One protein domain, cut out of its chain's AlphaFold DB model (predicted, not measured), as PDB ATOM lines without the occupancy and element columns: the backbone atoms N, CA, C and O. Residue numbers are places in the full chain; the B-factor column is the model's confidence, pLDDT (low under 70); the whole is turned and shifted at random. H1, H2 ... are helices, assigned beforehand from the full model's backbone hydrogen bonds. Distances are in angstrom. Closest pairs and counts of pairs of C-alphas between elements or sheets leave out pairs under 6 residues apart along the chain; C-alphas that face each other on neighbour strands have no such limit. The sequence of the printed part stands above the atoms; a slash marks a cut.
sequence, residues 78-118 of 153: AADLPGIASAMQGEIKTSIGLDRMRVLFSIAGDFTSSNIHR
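AT A GLANCE: This is residues 78 to 118 of the 153 residues of the protein "LytR family transcriptional regulator" of Chloroflexi bacterium (UniProt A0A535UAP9). Two short helices, H1 and H2, stand steeply to each other with few contacts, and a loop and a tail stick out from them: residues 86 to 95 and residues 107 to 118. The printed part has 41 residues with two named helices, H1 then H2, and no named strand. Its class is all helix, with 18 of the 41 residues in named elements. It is loose, with a radius of gyration of the C-alphas of 12.2 A and spans of 33 by 22 by 16 A.

IN THESE COORDINATES: Find C-alpha 81 at (88.218, -15.928, 10.735); from there H1, residues 81 to 87, runs 9.7 A. H2, residues 98 to 108, runs 14.6 A and ends at C-alpha 108, (81.777, -25.428, 17.155).

HOW THE PARTS SIT: H1 and H2 are close but not clearly touching; look at their closest C-alphas, Leu 81 and Arg 102, 7.5 A apart. They run opposite ways at a steep tilt of 66 degrees. In both, every O i to N i+4 pair is within hydrogen-bond range.

THE WHOLE: The C-alphas farthest apart, Gly 90 and Ser 114, are 33.3 A apart. The printed part has no cut, and the ten-residue link from H1 to H2 is short. No printed residue is under 70 in pLDDT.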
ATOM      1  N   ALA A  78      85.509 -16.067  16.330       83.75
ATOM      2  CA  ALA A  78      84.966 -15.409  15.142       83.75
ATOM      3  C   ALA A  78      85.831 -14.240  14.618       83.75
ATOM      4  O   ALA A  78      85.751 -13.919  13.430       83.75
ATOM      5  N   ALA A  79      86.646 -13.610  15.473       86.56
ATOM      6  CA  ALA A  79      87.547 -12.527  15.086       86.56
ATOM      7  C   ALA A  79      88.800 -13.027  14.345       86.56
ATOM      8  O   ALA A  79      89.369 -12.269  13.563       86.56
ATOM      9  N   ASP A  80      89.184 -14.297  14.512       88.62
ATOM     10  CA  ASP A  80      90.326 -14.899  13.807       88.62
ATOM     11  C   ASP A  80      89.982 -15.275  12.352       88.62
ATOM     12  O   ASP A  80      90.869 -15.418  11.505       88.62
ATOM     13  N   LEU A  81      88.687 -15.415  12.030       87.00
ATOM     14  CA  LEU A  81      88.218 -15.928  10.735       87.00
ATOM     15  C   LEU A  81      88.697 -15.142   9.515       87.00
ATOM     16  O   LEU A  81      89.072 -15.791   8.541       87.00
ATOM     17  N   PRO A  82      88.723 -13.795   9.505       89.44
ATOM     18  CA  PRO A  82      89.265 -13.059   8.367       89.44
ATOM     19  C   PRO A  82      90.743 -13.383   8.108       89.44
ATOM     20  O   PRO A  82      91.141 -13.537   6.955       89.44
ATOM     21  N   GLY A  83      91.545 -13.538   9.169       92.31
ATOM     22  CA  GLY A  83      92.959 -13.900   9.059       92.31
ATOM     23  C   GLY A  83      93.151 -15.320   8.525       92.31
ATOM     24  O   GLY A  83      93.945 -15.535   7.613       92.31
ATOM     25  N   ILE A  84      92.361 -16.270   9.028       89.69
ATOM     26  CA  ILE A  84      92.359 -17.662   8.559       89.69
ATOM     27  C   ILE A  84      91.923 -17.746   7.092       89.69
ATOM     28  O   ILE A  84      92.584 -18.396   6.288       89.69
ATOM     29  N   ALA A  85      90.840 -17.056   6.726       89.44
ATOM     30  CA  ALA A  85      90.329 -17.039   5.359       89.44
ATOM     31  C   ALA A  85      91.349 -16.450   4.376       89.44
ATOM     32  O   ALA A  85      91.515 -16.990   3.287       89.44
ATOM     33  N   SER A  86      92.057 -15.390   4.779       91.88
ATOM     34  CA  SER A  86      93.157 -14.807   4.004       91.88
ATOM     35  C   SER A  86      94.316 -15.798   3.829       91.88
ATOM     36  O   SER A  86      94.775 -16.021   2.714       91.88
ATOM     37  N   ALA A  87      94.734 -16.475   4.905       92.19
ATOM     38  CA  ALA A  87      95.815 -17.462   4.857       92.19
ATOM     39  C   ALA A  87      95.483 -18.711   4.015       92.19
ATOM     40  O   ALA A  87      96.388 -19.364   3.506       92.19
ATOM     41  N   MET A  88      94.200 -19.055   3.878       90.12
ATOM     42  CA  MET A  88      93.721 -20.199   3.087       90.12
ATOM     43  C   MET A  88      93.279 -19.805   1.669       90.12
ATOM     44  O   MET A  88      92.866 -20.669   0.888       90.12
ATOM     45  N   GLN A  89      93.315 -18.512   1.335       90.19
ATOM     46  CA  GLN A  89      92.833 -18.003   0.059       90.19
ATOM     47  C   GLN A  89      93.655 -18.586  -1.095       90.19
ATOM     48  O   GLN A  89      94.877 -18.519  -1.100       90.19
ATOM     49  N   GLY A  90      92.973 -19.152  -2.091       91.38
ATOM     50  CA  GLY A  90      93.616 -19.801  -3.241       91.38
ATOM     51  C   GLY A  90      93.978 -21.271  -3.005       91.38
ATOM     52  O   GLY A  90      93.940 -22.044  -3.959       91.38
ATOM     53  N   GLU A  91      94.196 -21.674  -1.752       92.44
ATOM     54  CA  GLU A  91      94.553 -23.050  -1.379       92.44
ATOM     55  C   GLU A  91      93.326 -23.923  -1.086       92.44
ATOM     56  O   GLU A  91      93.320 -25.125  -1.360       92.44
ATOM     57  N   ILE A  92      92.256 -23.332  -0.537       91.88
ATOM     58  CA  ILE A  92      91.039 -24.060  -0.154       91.88
ATOM     59  C   ILE A  92      89.808 -23.450  -0.812       91.88
ATOM     60  O   ILE A  92      89.545 -22.250  -0.737       91.88
ATOM     61  N   LYS A  93      89.014 -24.317  -1.448       92.31
ATOM     62  CA  LYS A  93      87.740 -23.967  -2.078       92.31
ATOM     63  C   LYS A  93      86.590 -24.449  -1.204       92.31
ATOM     64  O   LYS A  93      86.518 -25.627  -0.865       92.31
ATOM     65  N   THR A  94      85.678 -23.547  -0.865       91.56
ATOM     66  CA  THR A  94      84.459 -23.852  -0.110       91.56
ATOM     67  C   THR A  94      83.313 -22.966  -0.580       91.56
ATOM     68  O   THR A  94      83.529 -21.823  -0.976       91.56
ATOM     69  N   SER A  95      82.091 -23.494  -0.541       92.56
ATOM     70  CA  SER A  95      80.857 -22.736  -0.783       92.56
ATOM     71  C   SER A  95      80.268 -22.137   0.501       92.56
ATOM     72  O   SER A  95      79.252 -21.446   0.453       92.56
ATOM     73  N   ILE A  96      80.883 -22.394   1.660       91.12
ATOM     74  CA  ILE A  96      80.447 -21.835   2.938       91.12
ATOM     75  C   ILE A  96      80.885 -20.365   2.999       91.12
ATOM     76  O   ILE A  96      82.076 -20.072   3.031       91.12
ATOM     77  N   GLY A  97      79.923 -19.440   3.029       89.75
ATOM     78  CA  GLY A  97      80.188 -18.008   3.204       89.75
ATOM     79  C   GLY A  97      80.772 -17.665   4.581       89.75
ATOM     80  O   GLY A  97      80.598 -18.407   5.551       89.75
ATOM     81  N   LEU A  98      81.462 -16.523   4.690       87.12
ATOM     82  CA  LEU A  98      82.072 -16.055   5.947       87.12
ATOM     83  C   LEU A  98      81.048 -15.820   7.064       87.12
ATOM     84  O   LEU A  98      81.339 -16.031   8.238       87.12
ATOM     85  N   ASP A  99      79.852 -15.365   6.717       89.12
ATOM     86  CA  ASP A  99      78.700 -15.235   7.609       89.12
ATOM     87  C   ASP A  99      78.287 -16.591   8.199       89.12
ATOM     88  O   ASP A  99      78.209 -16.735   9.420       89.12
ATOM     89  N   ARG A 100      78.132 -17.619   7.355       90.69
ATOM     90  CA  ARG A 100      77.801 -18.976   7.801       90.69
ATOM     91  C   ARG A 100      78.935 -19.593   8.612       90.69
ATOM     92  O   ARG A 100      78.668 -20.235   9.622       90.69
ATOM     93  N   MET A 101      80.191 -19.361   8.223       88.19
ATOM     94  CA  MET A 101      81.347 -19.788   9.016       88.19
ATOM     95  C   MET A 101      81.314 -19.184  10.423       88.19
ATOM     96  O   MET A 101      81.487 -19.929  11.379       88.19
ATOM     97  N   ARG A 102      81.021 -17.884  10.591       86.31
ATOM     98  CA  ARG A 102      80.908 -17.265  11.929       86.31
ATOM     99  C   ARG A 102      79.892 -17.981  12.818       86.31
ATOM    100  O   ARG A 102      80.198 -18.265  13.973       86.31
ATOM    101  N   VAL A 103      78.722 -18.311  12.268       88.00
ATOM    102  CA  VAL A 103      77.685 -19.063  12.994       88.00
ATOM    103  C   VAL A 103      78.189 -20.460  13.358       88.00
ATOM    104  O   VAL A 103      78.101 -20.854  14.518       88.00
ATOM    105  N   LEU A 104      78.793 -21.184  12.412       87.31
ATOM    106  CA  LEU A 104      79.358 -22.512  12.672       87.31
ATOM    107  C   LEU A 104      80.437 -22.479  13.763       87.31
ATOM    108  O   LEU A 104      80.438 -23.343  14.630       87.31
ATOM    109  N   PHE A 105      81.313 -21.472  13.769       83.06
ATOM    110  CA  PHE A 105      82.335 -21.307  14.807       83.06
ATOM    111  C   PHE A 105      81.736 -21.014  16.185       83.06
ATOM    112  O   PHE A 105      82.253 -21.531  17.171       83.06
ATOM    113  N   SER A 106      80.639 -20.251  16.268       81.50
ATOM    114  CA  SER A 106      79.984 -19.989  17.560       81.50
ATOM    115  C   SER A 106      79.430 -21.247  18.231       81.50
ATOM    116  O   SER A 106      79.443 -21.315  19.453       81.50
ATOM    117  N   ILE A 107      79.018 -22.251  17.447       83.62
ATOM    118  CA  ILE A 107      78.512 -23.535  17.961       83.62
ATOM    119  C   ILE A 107      79.577 -24.639  17.948       83.62
ATOM    120  O   ILE A 107      79.372 -25.712  18.505       83.62
ATOM    121  N   ALA A 108      80.731 -24.415  17.308       80.31
ATOM    122  CA  ALA A 108      81.777 -25.428  17.155       80.31
ATOM    123  C   ALA A 108      82.337 -25.908  18.506       80.31
ATOM    124  O   ALA A 108      82.727 -27.072  18.624       80.31
ATOM    125  N   GLY A 109      82.358 -25.023  19.510       75.25
ATOM    126  CA  GLY A 109      82.776 -25.336  20.878       75.25
ATOM    127  C   GLY A 109      81.839 -26.305  21.608       75.25
ATOM    128  O   GLY A 109      82.303 -27.068  22.451       75.25
ATOM    129  N   ASP A 110      80.556 -26.348  21.235       79.38
ATOM    130  CA  ASP A 110      79.553 -27.213  21.877       79.38
ATOM    131  C   ASP A 110      79.725 -28.687  21.482       79.38
ATOM    132  O   ASP A 110      79.316 -29.607  22.197       79.38
ATOM    133  N   PHE A 111      80.380 -28.944  20.347       77.25
ATOM    134  CA  PHE A 111      80.706 -30.294  19.915       77.25
ATOM    135  C   PHE A 111      81.947 -30.780  20.660       77.25
ATOM    136  O   PHE A 111      83.080 -30.571  20.222       77.25
ATOM    137  N   THR A 112      81.775 -31.503  21.760       76.44
ATOM    138  CA  THR A 112      82.883 -32.222  22.405       76.44
ATOM    139  C   THR A 112      83.276 -33.455  21.585       76.44
ATOM    140  O   THR A 112      82.497 -33.992  20.796       76.44
ATOM    141  N   SER A 113      84.525 -33.915  21.709       74.06
ATOM    142  CA  SER A 113      85.016 -35.069  20.933       74.06
ATOM    143  C   SER A 113      84.257 -36.371  21.214       74.06
ATOM    144  O   SER A 113      84.274 -37.256  20.365       74.06
ATOM    145  N   SER A 114      83.579 -36.482  22.363       77.62
ATOM    146  CA  SER A 114      82.732 -37.629  22.714       77.62
ATOM    147  C   SER A 114      81.472 -37.738  21.856       77.62
ATOM    148  O   SER A 114      80.961 -38.836  21.683       77.62
ATOM    149  N   ASN A 115      80.997 -36.620  21.299       81.00
ATOM    150  CA  ASN A 115      79.758 -36.560  20.517       81.00
ATOM    151  C   ASN A 115      80.016 -36.695  19.009       81.00
ATOM    152  O   ASN A 115      79.114 -36.505  18.198       81.00
ATOM    153  N   ILE A 116      81.262 -36.976  18.613       86.44
ATOM    154  CA  ILE A 116      81.628 -37.154  17.210       86.44
ATOM    155  C   ILE A 116      81.667 -38.643  16.897       86.44
ATOM    156  O   ILE A 116      82.604 -39.356  17.264       86.44
ATOM    157  N   HIS A 117      80.666 -39.086  16.148       87.62
ATOM    158  CA  HIS A 117      80.634 -40.418  15.571       87.62
ATOM    159  C   HIS A 117      81.442 -40.435  14.276       87.62
ATOM    160  O   HIS A 117      81.252 -39.611  13.383       87.62
ATOM    161  N   ARG A 118      82.383 -41.375  14.188       88.50
ATOM    162  CA  ARG A 118      83.226 -41.587  13.013       88.50
ATOM    163  C   ARG A 118      82.932 -42.960  12.449       88.50
ATOM    164  O   ARG A 118      82.916 -43.939  13.187       88.50
TER     165      ARG A 118